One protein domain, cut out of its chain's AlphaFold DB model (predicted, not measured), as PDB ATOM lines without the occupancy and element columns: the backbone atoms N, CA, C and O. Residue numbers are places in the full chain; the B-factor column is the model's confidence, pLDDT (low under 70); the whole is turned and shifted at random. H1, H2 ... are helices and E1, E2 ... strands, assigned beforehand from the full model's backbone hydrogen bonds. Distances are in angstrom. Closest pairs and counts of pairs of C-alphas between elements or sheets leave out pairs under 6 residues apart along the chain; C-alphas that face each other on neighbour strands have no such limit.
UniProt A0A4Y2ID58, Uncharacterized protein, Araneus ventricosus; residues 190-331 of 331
ATOM      1  N   ASP A 190     124.248 108.201 143.595       86.88
ATOM      2  CA  ASP A 190     123.419 109.051 142.727       86.88
ATOM      3  C   ASP A 190     124.217 110.174 142.026       86.88
ATOM      4  O   ASP A 190     123.767 111.321 141.947       86.88
ATOM      5  N   ASN A 191     125.420 109.856 141.526       84.62
ATOM      6  CA  ASN A 191     126.371 110.808 140.930       84.62
ATOM      7  C   ASN A 191     126.819 111.934 141.881       84.62
ATOM      8  O   ASN A 191     127.183 113.026 141.432       84.62
ATOM      9  N   LYS A 192     126.805 111.700 143.195       90.44
ATOM     10  CA  LYS A 192     127.343 112.633 144.190       90.44
ATOM     11  C   LYS A 192     128.657 112.108 144.742       90.44
ATOM     12  O   LYS A 192     128.826 110.914 144.945       90.44
ATOM     13  N   ALA A 193     129.586 113.010 145.025       92.50
ATOM     14  CA  ALA A 193     130.766 112.649 145.794       92.50
ATOM     15  C   ALA A 193     130.353 112.316 147.236       92.50
ATOM     16  O   ALA A 193     129.654 113.103 147.879       92.50
ATOM     17  N   VAL A 194     130.799 111.169 147.737       95.00
ATOM     18  CA  VAL A 194     130.640 110.758 149.134       95.00
ATOM     19  C   VAL A 194     132.025 110.637 149.741       95.00
ATOM     20  O   VAL A 194     132.875 109.938 149.200       95.00
ATOM     21  N   LYS A 195     132.248 111.294 150.878       95.56
ATOM     22  CA  LYS A 195     133.464 111.126 151.665       95.56
ATOM     23  C   LYS A 195     133.123 110.883 153.124       95.56
ATOM     24  O   LYS A 195     132.240 111.531 153.681       95.56
ATOM     25  N   VAL A 196     133.848 109.948 153.723       96.44
ATOM     26  CA  VAL A 196     133.789 109.639 155.147       96.44
ATOM     27  C   VAL A 196     135.216 109.496 155.662       96.44
ATOM     28  O   VAL A 196     135.987 108.695 155.126       96.44
ATOM     29  N   ALA A 197     135.570 110.236 156.712       95.81
ATOM     30  CA  ALA A 197     136.877 110.134 157.348       95.81
ATOM     31  C   ALA A 197     136.792 109.740 158.832       95.81
ATOM     32  O   ALA A 197     135.926 110.184 159.582       95.81
ATOM     33  N   GLY A 198     137.729 108.890 159.248       93.75
ATOM     34  CA  GLY A 198     138.118 108.633 160.633       93.75
ATOM     35  C   GLY A 198     139.509 109.206 160.915       93.75
ATOM     36  O   GLY A 198     140.065 109.939 160.097       93.75
ATOM     37  N   ASN A 199     140.107 108.862 162.057       92.69
ATOM     38  CA  ASN A 199     141.400 109.433 162.462       92.69
ATOM     39  C   ASN A 199     142.604 108.823 161.731       92.69
ATOM     40  O   ASN A 199     143.646 109.461 161.620       92.69
ATOM     41  N   ASN A 200     142.475 107.587 161.252       92.19
ATOM     42  CA  ASN A 200     143.536 106.825 160.596       92.19
ATOM     43  C   ASN A 200     143.122 106.297 159.219       92.19
ATOM     44  O   ASN A 200     143.888 105.559 158.603       92.19
ATOM     45  N   ILE A 201     141.915 106.604 158.746       94.19
ATOM     46  CA  ILE A 201     141.409 106.159 157.447       94.19
ATOM     47  C   ILE A 201     140.430 107.186 156.876       94.19
ATOM     48  O   ILE A 201     139.671 107.800 157.616       94.19
ATOM     49  N   ALA A 202     140.429 107.357 155.562       95.12
ATOM     50  CA  ALA A 202     139.403 108.055 154.807       95.12
ATOM     51  C   ALA A 202     138.982 107.209 153.607       95.12
ATOM     52  O   ALA A 202     139.803 106.514 153.005       95.12
ATOM     53  N   LEU A 203     137.698 107.288 153.276       96.12
ATOM     54  CA  LEU A 203     137.085 106.639 152.131       96.12
ATOM     55  C   LEU A 203     136.327 107.689 151.320       96.12
ATOM     56  O   LEU A 203     135.438 108.359 151.850       96.12
ATOM     57  N   SER A 204     136.650 107.777 150.036       95.69
ATOM     58  CA  SER A 204     136.004 108.667 149.075       95.69
ATOM     59  C   SER A 204     135.437 107.849 147.920       95.69
ATOM     60  O   SER A 204     136.152 107.049 147.326       95.69
ATOM     61  N   VAL A 205     134.167 108.063 147.585       95.06
ATOM     62  CA  VAL A 205     133.515 107.546 146.377       95.06
ATOM     63  C   VAL A 205     133.164 108.745 145.505       95.06
ATOM     64  O   VAL A 205     132.362 109.596 145.892       95.06
ATOM     65  N   LEU A 206     133.832 108.857 144.362       93.62
ATOM     66  CA  LEU A 206     133.824 110.041 143.511       93.62
ATOM     67  C   LEU A 206     133.320 109.681 142.112       93.62
ATOM     68  O   LEU A 206     133.964 108.879 141.437       93.62
ATOM     69  N   PRO A 207     132.253 110.327 141.620       91.31
ATOM     70  CA  PRO A 207     131.842 110.186 140.232       91.31
ATOM     71  C   PRO A 207     132.986 110.557 139.278       91.31
ATOM     72  O   PRO A 207     133.577 111.634 139.396       91.31
ATOM     73  N   LEU A 208     133.263 109.717 138.277       88.19
ATOM     74  CA  LEU A 208     134.323 109.952 137.283       88.19
ATOM     75  C   LEU A 208     134.114 111.243 136.474       88.19
ATOM     76  O   LEU A 208     135.055 111.765 135.868       88.19
ATOM     77  N   SER A 209     132.883 111.758 136.435       84.50
ATOM     78  CA  SER A 209     132.526 113.038 135.814       84.50
ATOM     79  C   SER A 209     133.035 114.257 136.588       84.50
ATOM     80  O   SER A 209     133.173 115.324 135.995       84.50
ATOM     81  N   LEU A 210     133.322 114.110 137.886       84.81
ATOM     82  CA  LEU A 210     133.823 115.189 138.740       84.81
ATOM     83  C   LEU A 210     135.350 115.264 138.773       84.81
ATOM     84  O   LEU A 210     135.887 116.278 139.207       84.81
ATOM     85  N   ILE A 211     136.056 114.221 138.327       84.31
ATOM     86  CA  ILE A 211     137.521 114.177 138.372       84.31
ATOM     87  C   ILE A 211     138.084 115.097 137.275       84.31
ATOM     88  O   ILE A 211     137.877 114.812 136.088       84.31
ATOM     89  N   PRO A 212     138.784 116.192 137.637       79.94
ATOM     90  CA  PRO A 212     139.376 117.096 136.662       79.94
ATOM     91  C   PRO A 212     140.615 116.472 136.015       79.94
ATOM     92  O   PRO A 212     141.173 115.488 136.506       79.94
ATOM     93  N   ARG A 213     141.113 117.119 134.957       75.12
ATOM     94  CA  ARG A 213     142.436 116.839 134.395       75.12
ATOM     95  C   ARG A 213     143.504 117.336 135.378       75.12
ATOM     96  O   ARG A 213     144.000 118.455 135.283       75.12
ATOM     97  N   GLY A 214     143.796 116.518 136.382       81.12
ATOM     98  CA  GLY A 214     144.724 116.839 137.458       81.12
ATOM     99  C   GLY A 214     144.742 115.775 138.548       81.12
ATOM    100  O   GLY A 214     145.009 114.613 138.246       81.12
ATOM    101  N   GLY A 215     144.536 116.174 139.803       86.75
ATOM    102  CA  GLY A 215     144.732 115.299 140.957       86.75
ATOM    103  C   GLY A 215     143.599 115.322 141.974       86.75
ATOM    104  O   GLY A 215     142.893 116.318 142.127       86.75
ATOM    105  N   VAL A 216     143.456 114.219 142.697       90.88
ATOM    106  CA  VAL A 216     142.597 114.094 143.874       90.88
ATOM    107  C   VAL A 216     143.478 114.035 145.111       90.88
ATOM    108  O   VAL A 216     144.390 113.213 145.189       90.88
ATOM    109  N   LEU A 217     143.237 114.957 146.037       91.56
ATOM    110  CA  LEU A 217     144.025 115.179 147.242       91.56
ATOM    111  C   LEU A 217     143.200 114.717 148.441       91.56
ATOM    112  O   LEU A 217     142.062 115.160 148.639       91.56
ATOM    113  N   GLU A 218     143.788 113.836 149.241       92.44
ATOM    114  CA  GLU A 218     143.108 113.126 150.310       92.44
ATOM    115  C   GLU A 218     143.829 113.248 151.652       92.44
ATOM    116  O   GLU A 218     145.058 113.269 151.763       92.44
ATOM    117  N   ASN A 219     143.011 113.326 152.697       89.88
ATOM    118  CA  ASN A 219     143.439 113.447 154.079       89.88
ATOM    119  C   ASN A 219     142.451 112.681 154.970       89.88
ATOM    120  O   ASN A 219     141.235 112.796 154.771       89.88
ATOM    121  N   TRP A 220     142.969 111.906 155.927       87.62
ATOM    122  CA  TRP A 220     142.168 111.362 157.025       87.62
ATOM    123  C   TRP A 220     141.892 112.463 158.061       87.62
ATOM    124  O   TRP A 220     142.573 113.481 158.115       87.62
ATOM    125  N   GLY A 221     140.841 112.322 158.862       86.00
ATOM    126  CA  GLY A 221     140.398 113.366 159.796       86.00
ATOM    127  C   GLY A 221     139.759 114.603 159.144       86.00
ATOM    128  O   GLY A 221     139.401 115.542 159.850       86.00
ATOM    129  N   SER A 222     139.591 114.615 157.818       86.94
ATOM    130  CA  SER A 222     138.856 115.646 157.081       86.94
ATOM    131  C   SER A 222     137.822 114.990 156.182       86.94
ATOM    132  O   SER A 222     138.187 114.159 155.359       86.94
ATOM    133  N   ASP A 223     136.564 115.417 156.267       86.88
ATOM    134  CA  ASP A 223     135.476 114.934 155.402       86.88
ATOM    135  C   ASP A 223     135.461 115.611 154.017       86.88
ATOM    136  O   ASP A 223     134.524 115.448 153.240       86.88
ATOM    137  N   VAL A 224     136.502 116.380 153.679       87.50
ATOM    138  CA  VAL A 224     136.604 117.108 152.406       87.50
ATOM    139  C   VAL A 224     137.639 116.451 151.497       87.50
ATOM    140  O   VAL A 224     138.792 116.276 151.893       87.50
ATOM    141  N   THR A 225     137.240 116.096 150.274       89.94
ATOM    142  CA  THR A 225     138.162 115.786 149.169       89.94
ATOM    143  C   THR A 225     138.490 117.074 148.436       89.94
ATOM    144  O   THR A 225     137.584 117.832 148.079       89.94
ATOM    145  N   MET A 226     139.770 117.309 148.158       89.88
ATOM    146  CA  MET A 226     140.188 118.433 147.330       89.88
ATOM    147  C   MET A 226     140.507 117.952 145.912       89.88
ATOM    148  O   MET A 226     141.280 117.019 145.710       89.88
ATOM    149  N   LEU A 227     139.900 118.605 144.923       88.75
ATOM    150  CA  LEU A 227     140.153 118.356 143.508       88.75
ATOM    151  C   LEU A 227     141.083 119.443 142.976       88.75
ATOM    152  O   LEU A 227     140.784 120.634 143.073       88.75
ATOM    153  N   LEU A 228     142.215 119.028 142.421       85.25
ATOM    154  CA  LEU A 228     143.206 119.907 141.827       85.25
ATOM    155  C   LEU A 228     143.112 119.827 140.308       85.25
ATOM    156  O   LEU A 228     143.310 118.761 139.730       85.25
ATOM    157  N   ASN A 229     142.866 120.963 139.661       81.56
ATOM    158  CA  ASN A 229     142.994 121.081 138.214       81.56
ATOM    159  C   ASN A 229     144.435 121.474 137.855       81.56
ATOM    160  O   ASN A 229     144.933 122.497 138.329       81.56
ATOM    161  N   ASP A 230     145.104 120.665 137.032       71.06
ATOM    162  CA  ASP A 230     146.532 120.830 136.730       71.06
ATOM    163  C   ASP A 230     146.792 121.810 135.574       71.06
ATOM    164  O   ASP A 230     147.944 122.074 135.232       71.06
ATOM    165  N   SER A 231     145.740 122.365 134.961       66.44
ATOM    166  CA  SER A 231     145.866 123.324 133.859       66.44
ATOM    167  C   SER A 231     146.186 124.757 134.297       66.44
ATOM    168  O   SER A 231     146.662 125.527 133.468       66.44
ATOM    169  N   ASP A 232     145.962 125.116 135.570       58.16
ATOM    170  CA  ASP A 232     145.774 126.532 135.941       58.16
ATOM    171  C   ASP A 232     146.783 127.095 136.960       58.16
ATOM    172  O   ASP A 232     146.697 128.276 137.285       58.16
ATOM    173  N   LYS A 233     147.729 126.301 137.488       60.44
ATOM    174  CA  LYS A 233     148.604 126.741 138.601       60.44
ATOM    175  C   LYS A 233     150.096 126.607 138.338       60.44
ATOM    176  O   LYS A 233     150.538 125.564 137.839       60.44
ATOM    177  N   GLU A 234     150.850 127.623 138.762       64.88
ATOM    178  CA  GLU A 234     152.314 127.619 138.780       64.88
ATOM    179  C   GLU A 234     152.875 126.542 139.734       64.88
ATOM    180  O   GLU A 234     152.216 126.175 140.711       64.88
ATOM    181  N   PRO A 235     154.083 126.004 139.476       63.72
ATOM    182  CA  PRO A 235     154.657 124.902 140.254       63.72
ATOM    183  C   PRO A 235     154.805 125.174 141.760       63.72
ATOM    184  O   PRO A 235     154.685 124.241 142.551       63.72
ATOM    185  N   GLU A 236     155.050 126.424 142.162       64.88
ATOM    186  CA  GLU A 236     155.260 126.803 143.568       64.88
ATOM    187  C   GLU A 236     153.950 126.782 144.373       64.88
ATOM    188  O   GLU A 236     153.903 126.187 145.448       64.88
ATOM    189  N   GLU A 237     152.842 127.279 143.810       65.38
ATOM    190  CA  GLU A 237     151.509 127.202 144.437       65.38
ATOM    191  C   GLU A 237     150.999 125.757 144.596       65.38
ATOM    192  O   GLU A 237     150.113 125.479 145.413       65.38
ATOM    193  N   ARG A 238     151.529 124.813 143.802       67.44
ATOM    194  CA  ARG A 238     151.214 123.380 143.933       67.44
ATOM    195  C   ARG A 238     151.873 122.768 145.165       67.44
ATOM    196  O   ARG A 238     151.246 121.943 145.820       67.44
ATOM    197  N   LEU A 239     153.102 123.174 145.489       66.56
ATOM    198  CA  LEU A 239     153.853 122.626 146.620       66.56
ATOM    199  C   LEU A 239     153.202 122.981 147.960       66.56
ATOM    200  O   LEU A 239     153.070 122.103 148.809       66.56
ATOM    201  N   GLU A 240     152.708 124.210 148.122       69.88
ATOM    202  CA  GLU A 240     152.010 124.627 149.349       69.88
ATOM    203  C   GLU A 240     150.728 123.819 149.598       69.88
ATOM    204  O   GLU A 240     150.431 123.423 150.726       69.88
ATOM    205  N   GLN A 241     149.979 123.488 148.540       70.81
ATOM    206  CA  GLN A 241     148.797 122.625 148.660       70.81
ATOM    207  C   GLN A 241     149.169 121.213 149.119       70.81
ATOM    208  O   GLN A 241     148.377 120.567 149.808       70.81
ATOM    209  N   PHE A 242     150.379 120.755 148.791       73.31
ATOM    210  CA  PHE A 242     150.842 119.410 149.107       73.31
ATOM    211  C   PHE A 242     151.241 119.225 150.571       73.31
ATOM    212  O   PHE A 242     151.244 118.101 151.070       73.31
ATOM    213  N   GLU A 243     151.482 120.310 151.307       74.12
ATOM    214  CA  GLU A 243     151.774 120.237 152.742       74.12
ATOM    215  C   GLU A 243     150.536 119.888 153.592       74.12
ATOM    216  O   GLU A 243     150.656 119.339 154.697       74.12
ATOM    217  N   SER A 244     149.340 120.177 153.068       80.94
ATOM    218  CA  SER A 244     148.056 120.050 153.773       80.94
ATOM    219  C   SER A 244     147.350 118.693 153.637       80.94
ATOM    220  O   SER A 244     146.342 118.469 154.313       80.94
ATOM    221  N   PHE A 245     147.864 117.775 152.814       85.94
ATOM    222  CA  PHE A 245     147.265 116.452 152.600       85.94
ATOM    223  C   PHE A 245     148.176 115.307 153.025       85.94
ATOM    224  O   PHE A 245     149.374 115.492 153.222       85.94
ATOM    225  N   GLU A 246     147.609 114.106 153.116       87.81
ATOM    226  CA  GLU A 246     148.375 112.881 153.373       87.81
ATOM    227  C   GLU A 246     148.808 112.219 152.066       87.81
ATOM    228  O   GLU A 246     149.953 111.774 151.939       87.81
ATOM    229  N   VAL A 247     147.918 112.200 151.066       89.56
ATOM    230  CA  VAL A 247     148.195 111.636 149.741       89.56
ATOM    231  C   VAL A 247     147.532 112.454 148.634       89.56
ATOM    232  O   VAL A 247     146.444 112.992 148.821       89.56
ATOM    233  N   ALA A 248     148.148 112.492 147.455       89.31
ATOM    234  CA  ALA A 248     147.492 112.904 146.220       89.31
ATOM    235  C   ALA A 248     147.706 111.890 145.099       89.31
ATOM    236  O   ALA A 248     148.778 111.295 144.982       89.31
ATOM    237  N   VAL A 249     146.693 111.735 144.249       89.38
ATOM    238  CA  VAL A 249     146.712 110.855 143.074       89.38
ATOM    239  C   VAL A 249     146.368 111.659 141.841       89.38
ATOM    240  O   VAL A 249     145.349 112.340 141.814       89.38
ATOM    241  N   PHE A 250     147.183 111.532 140.801       87.94
ATOM    242  CA  PHE A 250     146.934 112.101 139.487       87.94
ATOM    243  C   PHE A 250     146.740 110.956 138.506       87.94
ATOM    244  O   PHE A 250     147.671 110.187 138.226       87.94
ATOM    245  N   LEU A 251     145.512 110.845 138.010       85.44
ATOM    246  CA  LEU A 251     145.142 109.835 137.037       85.44
ATOM    247  C   LEU A 251     145.381 110.365 135.618       85.44
ATOM    248  O   LEU A 251     144.944 111.471 135.293       85.44
ATOM    249  N   PRO A 252     146.060 109.593 134.757       85.75
ATOM    250  CA  PRO A 252     146.165 109.895 133.338       85.75
ATOM    251  C   PRO A 252     144.786 110.015 132.673       85.75
ATOM    252  O   PRO A 252     143.900 109.192 132.909       85.75
ATOM    253  N   GLU A 253     144.608 111.011 131.798       84.81
ATOM    254  CA  GLU A 253     143.314 111.261 131.137       84.81
ATOM    255  C   GLU A 253     142.854 110.065 130.292       84.81
ATOM    256  O   GLU A 253     141.668 109.759 130.252       84.81
ATOM    257  N   ASN A 254     143.778 109.334 129.663       85.00
ATOM    258  CA  ASN A 254     143.440 108.145 128.881       85.00
ATOM    259  C   ASN A 254     142.790 107.042 129.731       85.00
ATOM    260  O   ASN A 254     141.860 106.400 129.249       85.00
ATOM    261  N   VAL A 255     143.220 106.866 130.987       85.31
ATOM    262  CA  VAL A 255     142.599 105.914 131.926       85.31
ATOM    263  C   VAL A 255     141.189 106.369 132.289       85.31
ATOM    264  O   VAL A 255     140.253 105.571 132.255       85.31
ATOM    265  N   LEU A 256     141.019 107.660 132.590       84.94
ATOM    266  CA  LEU A 256     139.709 108.234 132.905       84.94
ATOM    267  C   LEU A 256     138.742 108.097 131.721       84.94
ATOM    268  O   LEU A 256     137.597 107.683 131.895       84.94
ATOM    269  N   GLU A 257     139.195 108.400 130.506       84.88
ATOM    270  CA  GLU A 257     138.400 108.241 129.290       84.88
ATOM    271  C   GLU A 257     138.028 106.783 129.007       84.88
ATOM    272  O   GLU A 257     136.890 106.506 128.628       84.88
ATOM    273  N   GLU A 258     138.965 105.849 129.167       85.38
ATOM    274  CA  GLU A 258     138.706 104.423 128.972       85.38
ATOM    275  C   GLU A 258     137.646 103.910 129.947       85.38
ATOM    276  O   GLU A 258     136.666 103.294 129.525       85.38
ATOM    277  N   LYS A 259     137.777 104.239 131.235       85.50
ATOM    278  CA  LYS A 259     136.810 103.823 132.258       85.50
ATOM    279  C   LYS A 259     135.430 104.446 132.021       85.50
ATOM    280  O   LYS A 259     134.428 103.732 132.071       85.50
ATOM    281  N   ARG A 260     135.364 105.722 131.611       83.50
ATOM    282  CA  ARG A 260     134.109 106.367 131.171       83.50
ATOM    283  C   ARG A 260     133.479 105.651 129.966       83.50
ATOM    284  O   ARG A 260     132.264 105.464 129.938       83.50
ATOM    285  N   ARG A 261     134.277 105.212 128.979       83.50
ATOM    286  CA  ARG A 261     133.787 104.425 127.824       83.50
ATOM    287  C   ARG A 261     133.228 103.064 128.246       83.50
ATOM    288  O   ARG A 261     132.221 102.629 127.687       83.50
ATOM    289  N   ASN A 262     133.817 102.447 129.267       81.94
ATOM    290  CA  ASN A 262     133.368 101.177 129.842       81.94
ATOM    291  C   ASN A 262     132.168 101.322 130.795       81.94
ATOM    292  O   ASN A 262     131.729 100.332 131.372       81.94
ATOM    293  N   LYS A 263     131.581 102.525 130.889       80.25
ATOM    294  CA  LYS A 263     130.422 102.856 131.733       80.25
ATOM    295  C   LYS A 263     130.680 102.714 133.233       80.25
ATOM    296  O   LYS A 263     129.721 102.605 133.993       80.25
ATOM    297  N   GLU A 264     131.941 102.760 133.648       79.56
ATOM    298  CA  GLU A 264     132.257 102.955 135.058       79.56
ATOM    299  C   GLU A 264     131.778 104.345 135.478       79.56
ATOM    300  O   GLU A 264     131.962 105.330 134.751       79.56
ATOM    301  N   THR A 265     131.109 104.417 136.624       80.75
ATOM    302  CA  THR A 265     130.494 105.658 137.110       80.75
ATOM    303  C   THR A 265     131.340 106.331 138.169       80.75
ATOM    304  O   THR A 265     131.422 107.558 138.185       80.75
ATOM    305  N   ASP A 266     132.017 105.539 138.996       89.69
ATOM    306  CA  ASP A 266     132.654 106.006 140.215       89.69
ATOM    307  C   ASP A 266     134.097 105.506 140.339       89.69
ATOM    308  O   ASP A 266     134.490 104.457 139.826       89.69
ATOM    309  N   MET A 267     134.889 106.291 141.055       91.38
ATOM    310  CA  MET A 267     136.207 105.945 141.551       91.38
ATOM    311  C   MET A 267     136.153 105.904 143.071       91.38
ATOM    312  O   MET A 267     135.663 106.836 143.708       91.38
ATOM    313  N   VAL A 268     136.722 104.857 143.652       93.25
ATOM    314  CA  VAL A 268     136.915 104.735 145.093       93.25
ATOM    315  C   VAL A 268     138.364 105.059 145.431       93.25
ATOM    316  O   VAL A 268     139.280 104.527 144.806       93.25
ATOM    317  N   ILE A 269     138.576 105.899 146.439       93.50
ATOM    318  CA  ILE A 269     139.884 106.113 147.055       93.50
ATOM    319  C   ILE A 269     139.790 105.756 148.535       93.50
ATOM    320  O   ILE A 269     138.953 106.296 149.257       93.50
ATOM    321  N   VAL A 270     140.681 104.880 148.992       93.06
ATOM    322  CA  VAL A 270     140.901 104.597 150.410       93.06
ATOM    323  C   VAL A 270     142.279 105.111 150.782       93.06
ATOM    324  O   VAL A 270     143.273 104.685 150.202       93.06
ATOM    325  N   VAL A 271     142.360 106.005 151.763       91.81
ATOM    326  CA  VAL A 271     143.635 106.429 152.351       91.81
ATOM    327  C   VAL A 271     143.668 105.968 153.787       91.81
ATOM    328  O   VAL A 271     142.726 106.216 154.527       91.81
ATOM    329  N   SER A 272     144.738 105.306 154.209       90.31
ATOM    330  CA  SER A 272     144.863 104.851 155.590       90.31
ATOM    331  C   SER A 272     146.278 104.971 156.125       90.31
ATOM    332  O   SER A 272     147.272 104.888 155.398       90.31
ATOM    333  N   ARG A 273     146.379 105.146 157.439       86.44
ATOM    334  CA  ARG A 273     147.631 104.973 158.159       86.44
ATOM    335  C   ARG A 273     148.069 103.524 158.004       86.44
ATOM    336  O   ARG A 273     147.264 102.607 158.177       86.44
ATOM    337  N   ASN A 274     149.353 103.308 157.726       77.25
ATOM    338  CA  ASN A 274     149.847 101.950 157.559       77.25
ATOM    339  C   ASN A 274     149.642 101.117 158.838       77.25
ATOM    340  O   ASN A 274     150.318 101.319 159.846       77.25
ATOM    341  N   SER A 275     148.745 100.141 158.741       68.69
ATOM    342  CA  SER A 275     148.513  99.083 159.728       68.69
ATOM    343  C   SER A 275     149.016  97.722 159.239       68.69
ATOM    344  O   SER A 275     148.921  96.730 159.963       68.69
ATOM    345  N   GLN A 276     149.557  97.648 158.015       66.81
ATOM    346  CA  GLN A 276     150.093  96.409 157.473       66.81
ATOM    347  C   GLN A 276     151.416  96.064 158.146       66.81
ATOM    348  O   GLN A 276     152.305  96.905 158.321       66.81
ATOM    349  N   PHE A 277     151.549  94.785 158.482       61.88
ATOM    350  CA  PHE A 277     152.789  94.226 158.978       61.88
ATOM    351  C   PHE A 277     153.580  93.618 157.817       61.88
ATOM    352  O   PHE A 277     153.184  92.606 157.240       61.88
ATOM    353  N   LEU A 278     154.717  94.233 157.496       64.62
ATOM    354  CA  LEU A 278     155.701  93.695 156.566       64.62
ATOM    355  C   LEU A 278     156.966  93.361 157.356       64.62
ATOM    356  O   LEU A 278     157.577  94.238 157.970       64.62
ATOM    357  N   LYS A 279     157.369  92.085 157.354       62.03
ATOM    358  CA  LYS A 279     158.608  91.672 158.025       62.03
ATOM    359  C   LYS A 279     159.790  92.428 157.424       62.03
ATOM    360  O   LYS A 279     159.960  92.436 156.210       62.03
ATOM    361  N   ASN A 280     160.618  93.009 158.292       64.06
ATOM    362  CA  ASN A 280     161.851  93.723 157.941       64.06
ATOM    363  C   ASN A 280     161.664  94.982 157.074       64.06
ATOM    364  O   ASN A 280     162.634  95.470 156.499       64.06
ATOM    365  N   VAL A 281     160.445  95.524 156.984       69.00
ATOM    366  CA  VAL A 281     160.148  96.738 156.217       69.00
ATOM    367  C   VAL A 281     159.360  97.706 157.089       69.00
ATOM    368  O   VAL A 281     158.393  97.330 157.749       69.00
ATOM    369  N   THR A 282     159.757  98.977 157.087       71.81
ATOM    370  CA  THR A 282     159.007 100.056 157.735       71.81
ATOM    371  C   THR A 282     158.396 100.950 156.666       71.81
ATOM    372  O   THR A 282     159.116 101.574 155.891       71.81
ATOM    373  N   VAL A 283     157.066 101.014 156.626       74.31
ATOM    374  CA  VAL A 283     156.338 101.961 155.771       74.31
ATOM    375  C   VAL A 283     156.244 103.291 156.518       74.31
ATOM    376  O   VAL A 283     155.771 103.331 157.654       74.31
ATOM    377  N   ILE A 284     156.726 104.365 155.892       77.81
ATOM    378  CA  ILE A 284     156.849 105.707 156.495       77.81
ATOM    379  C   ILE A 284     155.825 106.718 155.957       77.81
ATOM    380  O   ILE A 284     155.878 107.895 156.309       77.81
ATOM    381  N   SER A 285     154.918 106.262 155.095       82.69
ATOM    382  CA  SER A 285     153.854 107.048 154.475       82.69
ATOM    383  C   SER A 285     152.478 106.462 154.794       82.69
ATOM    384  O   SER A 285     152.351 105.345 155.306       82.69
ATOM    385  N   ALA A 286     151.440 107.210 154.429       86.00
ATOM    386  CA  ALA A 286     150.107 106.668 154.215       86.00
ATOM    387  C   ALA A 286     150.110 105.531 153.174       86.00
ATOM    388  O   ALA A 286     150.997 105.452 152.314       86.00
ATOM    389  N   VAL A 287     149.091 104.678 153.245       85.81
ATOM    390  CA  VAL A 287     148.720 103.707 152.211       85.81
ATOM    391  C   VAL A 287     147.528 104.270 151.452       85.81
ATOM    392  O   VAL A 287     146.614 104.817 152.071       85.81
ATOM    393  N   ILE A 288     147.547 104.135 150.129       88.12
ATOM    394  CA  ILE A 288     146.439 104.524 149.264       88.12
ATOM    395  C   ILE A 288     146.036 103.370 148.356       88.12
ATOM    396  O   ILE A 288     146.888 102.763 147.704       88.12
ATOM    397  N   ASP A 289     144.733 103.127 148.298       88.50
ATOM    398  CA  ASP A 289     144.093 102.212 147.364       88.50
ATOM    399  C   ASP A 289     143.175 103.040 146.451       88.50
ATOM    400  O   ASP A 289     142.372 103.844 146.930       88.50
ATOM    401  N   VAL A 290     143.313 102.873 145.133       89.81
ATOM    402  CA  VAL A 290     142.491 103.557 144.121       89.81
ATOM    403  C   VAL A 290     141.820 102.499 143.262       89.81
ATOM    404  O   VAL A 290     142.510 101.684 142.648       89.81
ATOM    405  N   VAL A 291     140.490 102.527 143.208       88.75
ATOM    406  CA  VAL A 291     139.668 101.498 142.563       88.75
ATOM    407  C   VAL A 291     138.721 102.141 141.549       88.75
ATOM    408  O   VAL A 291     138.033 103.107 141.864       88.75
ATOM    409  N   MET A 292     138.693 101.616 140.323       86.19
ATOM    410  CA  MET A 292     137.825 102.069 139.227       86.19
ATOM    411  C   MET A 292     137.303 100.844 138.470       86.19
ATOM    412  O   MET A 292     137.902 100.413 137.475       86.19
ATOM    413  N   GLY A 293     136.212 100.271 138.971       79.69
ATOM    414  CA  GLY A 293     135.622  99.042 138.448       79.69
ATOM    415  C   GLY A 293     136.150  97.763 139.099       79.69
ATOM    416  O   GLY A 293     136.680  97.792 140.209       79.69
ATOM    417  N   THR A 294     135.952  96.648 138.388       73.31
ATOM    418  CA  THR A 294     136.260  95.268 138.835       73.31
ATOM    419  C   THR A 294     137.318  94.552 137.990       73.31
ATOM    420  O   THR A 294     137.546  93.356 138.184       73.31
ATOM    421  N   GLU A 295     137.962  95.280 137.069       73.88
ATOM    422  CA  GLU A 295     139.149  94.801 136.362       73.88
ATOM    423  C   GLU A 295     140.404  95.662 136.604       73.88
ATOM    424  O   GLU A 295     140.403  96.893 136.414       73.88
ATOM    425  N   GLN A 296     141.511  94.960 136.885       73.38
ATOM    426  CA  GLN A 296     142.877  95.486 136.915       73.38
ATOM    427  C   GLN A 296     143.285  96.161 135.609       73.38
ATOM    428  O   GLN A 296     143.132  95.615 134.518       73.38
ATOM    429  N   VAL A 297     143.884  97.344 135.750       74.62
ATOM    430  CA  VAL A 297     144.481  98.093 134.642       74.62
ATOM    431  C   VAL A 297     145.997  97.961 134.722       74.62
ATOM    432  O   VAL A 297     146.602  98.270 135.751       74.62
ATOM    433  N   PHE A 298     146.606  97.524 133.624       80.81
ATOM    434  CA  PHE A 298     148.049  97.349 133.484       80.81
ATOM    435  C   PHE A 298     148.604  98.276 132.402       80.81
ATOM    436  O   PHE A 298     147.843  98.832 131.616       80.81
ATOM    437  N   ASP A 299     149.931  98.428 132.377       83.00
ATOM    438  CA  ASP A 299     150.664  99.111 131.301       83.00
ATOM    439  C   ASP A 299     150.137 100.521 130.979       83.00
ATOM    440  O   ASP A 299     150.048 100.946 129.828       83.00
ATOM    441  N   VAL A 300     149.779 101.257 132.035       82.38
ATOM    442  CA  VAL A 300     149.244 102.616 131.946       82.38
ATOM    443  C   VAL A 300     150.337 103.588 131.479       82.38
ATOM    444  O   VAL A 300     151.303 103.838 132.203       82.38
ATOM    445  N   ASP A 301     150.153 104.165 130.290       82.44
ATOM    446  CA  ASP A 301     151.019 105.194 129.702       82.44
ATOM    447  C   ASP A 301     150.203 106.461 129.368       82.44
ATOM    448  O   ASP A 301     149.243 106.362 128.600       82.44
ATOM    449  N   PRO A 302     150.523 107.647 129.923       85.38
ATOM    450  CA  PRO A 302     151.599 107.922 130.883       85.38
ATOM    451  C   PRO A 302     151.330 107.293 132.257       85.38
ATOM    452  O   PRO A 302     150.173 107.077 132.593       85.38
ATOM    453  N   PRO A 303     152.358 107.043 133.090       83.94
ATOM    454  CA  PRO A 303     152.169 106.410 134.389       83.94
ATOM    455  C   PRO A 303     151.367 107.286 135.360       83.94
ATOM    456  O   PRO A 303     151.416 108.519 135.322       83.94
ATOM    457  N   LEU A 304     150.683 106.617 136.290       84.81
ATOM    458  CA  LEU A 304     150.014 107.230 137.439       84.81
ATOM    459  C   LEU A 304     151.030 108.015 138.280       84.81
ATOM    460  O   LEU A 304     152.114 107.503 138.572       84.81
ATOM    461  N   LYS A 305     150.679 109.231 138.715       86.69
ATOM    462  CA  LYS A 305     151.513 109.982 139.669       86.69
ATOM    463  C   LYS A 305     150.848 109.982 141.032       86.69
ATOM    464  O   LYS A 305     149.669 110.300 141.154       86.69
ATOM    465  N   MET A 306     151.620 109.648 142.056       86.75
ATOM    466  CA  MET A 306     151.176 109.646 143.443       86.75
ATOM    467  C   MET A 306     152.160 110.440 144.288       86.75
ATOM    468  O   MET A 306     153.372 110.339 144.096       86.75
ATOM    469  N   ILE A 307     151.632 111.237 145.207       86.38
ATOM    470  CA  ILE A 307     152.406 112.101 146.095       86.38
ATOM    471  C   ILE A 307     152.023 111.737 147.518       86.38
ATOM    472  O   ILE A 307     150.840 111.675 147.832       86.38
ATOM    473  N   PHE A 308     153.016 111.506 148.370       86.69
ATOM    474  CA  PHE A 308     152.811 111.109 149.758       86.69
ATOM    475  C   PHE A 308     153.463 112.118 150.686       86.69
ATOM    476  O   PHE A 308     154.617 112.504 150.479       86.69
ATOM    477  N   LYS A 309     152.760 112.471 151.756       84.56
ATOM    478  CA  LYS A 309     153.371 113.155 152.886       84.56
ATOM    479  C   LYS A 309     154.214 112.164 153.683       84.56
ATOM    480  O   LYS A 309     153.773 111.066 154.023       84.56
ATOM    481  N   VAL A 310     155.452 112.554 153.974       81.06
ATOM    482  CA  VAL A 310     156.401 111.745 154.746       81.06
ATOM    483  C   VAL A 310     156.855 112.560 155.949       81.06
ATOM    484  O   VAL A 310     157.509 113.588 155.807       81.06
ATOM    485  N   LEU A 311     156.501 112.103 157.151       63.34
ATOM    486  CA  LEU A 311     156.685 112.865 158.395       63.34
ATOM    487  C   LEU A 311     158.147 112.943 158.876       63.34
ATOM    488  O   LEU A 311     158.444 113.686 159.811       63.34
ATOM    489  N   LYS A 312     159.071 112.177 158.278       61.56
ATOM    490  CA  LYS A 312     160.498 112.208 158.628       61.56
ATOM    491  C   LYS A 312     161.362 111.567 157.541       61.56
ATOM    492  O   LYS A 312     161.299 110.357 157.333       61.56
ATOM    493  N   VAL A 313     162.240 112.353 156.921       50.16
ATOM    494  CA  VAL A 313     163.433 111.814 156.251       50.16
ATOM    495  C   VAL A 313     164.413 111.461 157.361       50.16
ATOM    496  O   VAL A 313     165.121 112.329 157.869       50.16
ATOM    497  N   ILE A 314     164.409 110.211 157.818       47.66
ATOM    498  CA  ILE A 314     165.477 109.767 158.710       47.66
ATOM    499  C   ILE A 314     166.674 109.430 157.821       47.66
ATOM    500  O   ILE A 314     166.688 108.389 157.169       47.66
ATOM    501  N   LEU A 315     167.636 110.351 157.744       40.47
ATOM    502  CA  LEU A 315     168.954 110.089 157.168       40.47
ATOM    503  C   LEU A 315     169.626 108.997 158.007       40.47
ATOM    504  O   LEU A 315     170.113 109.262 159.103       40.47
ATOM    505  N   PHE A 316     169.624 107.768 157.502       42.19
ATOM    506  CA  PHE A 316     170.487 106.696 157.979       42.19
ATOM    507  C   PHE A 316     171.307 106.175 156.794       42.19
ATOM    508  O   PHE A 316     170.756 105.923 155.726       42.19
ATOM    509  N   ASP A 317     172.616 106.013 157.002       34.22
ATOM    510  CA  ASP A 317     173.645 105.632 156.014       34.22
ATOM    511  C   ASP A 317     173.545 104.183 155.488       34.22
ATOM    512  O   ASP A 317     174.514 103.601 154.999       34.22
ATOM    513  N   THR A 318     172.373 103.561 155.567       34.94
ATOM    514  CA  THR A 318     172.131 102.201 155.086       34.94
ATOM    515  C   THR A 318     170.974 102.208 154.106       34.94
ATOM    516  O   THR A 318     169.900 102.727 154.385       34.94
ATOM    517  N   VAL A 319     171.210 101.635 152.925       29.53
ATOM    518  CA  VAL A 319     170.229 101.510 151.842       29.53
ATOM    519  C   VAL A 319     168.997 100.764 152.359       29.53
ATOM    520  O   VAL A 319     169.000  99.539 152.463       29.53
ATOM    521  N   PHE A 320     167.938 101.504 152.682       35.62
ATOM    522  CA  PHE A 320     166.609 100.951 152.898       35.62
ATOM    523  C   PHE A 320     165.832 101.014 151.586       35.62
ATOM    524  O   PHE A 320     165.760 102.050 150.928       35.62
ATOM    525  N   VAL A 321     165.225  99.891 151.211       30.69
ATOM    526  CA  VAL A 321     164.194  99.869 150.175       30.69
ATOM    527  C   VAL A 321     162.942 100.481 150.798       30.69
ATOM    528  O   VAL A 321     162.272  99.845 151.611       30.69
ATOM    529  N   TYR A 322     162.648 101.735 150.456       37.00
ATOM    530  CA  TYR A 322     161.386 102.368 150.822       37.00
ATOM    531  C   TYR A 322     160.268 101.709 150.018       37.00
ATOM    532  O   TYR A 322     160.125 101.935 148.817       37.00
ATOM    533  N   LEU A 323     159.482 100.866 150.679       34.03
ATOM    534  CA  LEU A 323     158.250 100.350 150.108       34.03
ATOM    535  C   LEU A 323     157.170 101.406 150.321       34.03
ATOM    536  O   LEU A 323     156.572 101.511 151.392       34.03
ATOM    537  N   ILE A 324     156.926 102.189 149.274       40.16
ATOM    538  CA  ILE A 324     155.609 102.776 149.059       40.16
ATOM    539  C   ILE A 324     154.701 101.562 148.865       40.16
ATOM    540  O   ILE A 324     154.779 100.888 147.837       40.16
ATOM    541  N   SER A 325     153.941 101.196 149.900       33.03
ATOM    542  CA  SER A 325     152.980 100.099 149.802       33.03
ATOM    543  C   SER A 325     151.847 100.560 148.897       33.03
ATOM    544  O   SER A 325     150.838 101.091 149.349       33.03
ATOM    545  N   MET A 326     152.066 100.388 147.601       35.81
ATOM    546  CA  MET A 326     151.082 100.575 146.560       35.81
ATOM    547  C   MET A 326     150.327  99.262 146.435       35.81
ATOM    548  O   MET A 326     150.838  98.282 145.892       35.81
ATOM    549  N   LYS A 327     149.097  99.239 146.932       37.91
ATOM    550  CA  LYS A 327     148.125  98.266 146.473       37.91
ATOM    551  C   LYS A 327     147.249  99.041 145.494       37.91
ATOM    552  O   LYS A 327     146.164  99.511 145.803       37.91
ATOM    553  N   LEU A 328     147.749  99.189 144.270       33.44
ATOM    554  CA  LEU A 328     146.862  99.497 143.160       33.44
ATOM    555  C   LEU A 328     146.062  98.220 142.892       33.44
ATOM    556  O   LEU A 328     146.336  97.473 141.960       33.44
ATOM    557  N   VAL A 329     145.123  97.920 143.788       30.28
ATOM    558  CA  VAL A 329     144.008  97.056 143.446       30.28
ATOM    559  C   VAL A 329     142.984  97.972 142.824       30.28
ATOM    560  O   VAL A 329     141.971  98.323 143.412       30.28
ATOM    561  N   LEU A 330     143.264  98.355 141.588       33.06
ATOM    562  CA  LEU A 330     142.170  98.454 140.644       33.06
ATOM    563  C   LEU A 330     141.695  97.001 140.556       33.06
ATOM    564  O   LEU A 330     142.355  96.250 139.861       33.06
ATOM    565  N   MET A 331     140.788  96.532 141.431       31.34
ATOM    566  CA  MET A 331     140.342  95.123 141.407       31.34
ATOM    567  C   MET A 331     139.912  94.780 140.008       31.34
ATOM    568  O   MET A 331     139.275  95.685 139.437       31.34
TER     569      MET A 331
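This is residues 190 to 331 of the 331 residues of an uncharacterized protein of Araneus ventricosus (UniProt A0A4Y2ID58). Two four-stranded antiparallel sheets lie face to face as a sandwich, with H1 over the side of the second sheet that is turned away from the first, and H2 past one end of the first sheet. The last stretch, residues 309 to 331, runs out from the sandwich as a long loop and folds back. The printed part has 142 residues, with two named helices and eight named strands in the order E1 E2 E3 E4 H1 E5 H2 E6 E7 E8; the sheets run E1 E2 E6 E7 and E4 E3 E5 E8. The class is mixed, helices and strands, with under half of the residues in named elements. The whole is compact, with a radius of gyration of the C-alphas of 15.7 A and spans of 48 by 34 by 32 A.

Begin with E2, residues 201 to 207, and E6, residues 266 to 272, antiparallel inner strands where N 204 and O 269 are 2.8 A apart. At the edges, E1, residues 194 to 197, forms a hairpin with E2, N 196 to O 203 at 2.9 A, and E7, residues 287 to 291, forms one with E6, N 270 to O 289 at 2.9 A. In the other sheet look for E3, residues 214 to 218, beside E5, residues 247 to 250, with N 216 and O 249 2.8 A apart. Its edge strands are E4, residues 226 to 229, in a hairpin with E3, N 228 to O 215 at 2.8 A, and E8, residues 305 to 308, with N 307 and O 248 of E5 2.9 A apart. The facing parts are 10.8 A centre to centre and the strands cross at 38 degrees; the closest C-alphas of E3 and E6, Glu 218 and Val 271, are 7.0 A apart. H1, residues 235 to 243, is on the second sheet at a height over the sheet of 9.1 A; E4, H1 and E5 form a split strand-helix-strand unit, E3 lying between its strands, with a right-handed crossover. H2, residues 253 to 261, is only just not on the first sheet, with 4 pairs of C-alphas within 10 A. Every O i to N i+4 pair in H2 is within hydrogen-bond range; in H1 2 of 5 are, beside 5 of 6 O i to N i+3 pairs.

Find C-alpha 194 at (130.640, 110.758, 149.134), where E1 begins. E2 is 20.1 A long and E6 19.7 A; H1 spans 13.6 A and H2 12.2 A. E8 ends at C-alpha 308, (152.811, 111.109, 149.758).

The C-alphas farthest apart, of Asp 190 and Asp 317, are 52.1 A apart. The printed part has no cut. The links E6 to E7 and E7 to E8 are long. Look for pLDDT under 70 at residues 231 to 240, 275 to 281 and 311 to 331 of this model.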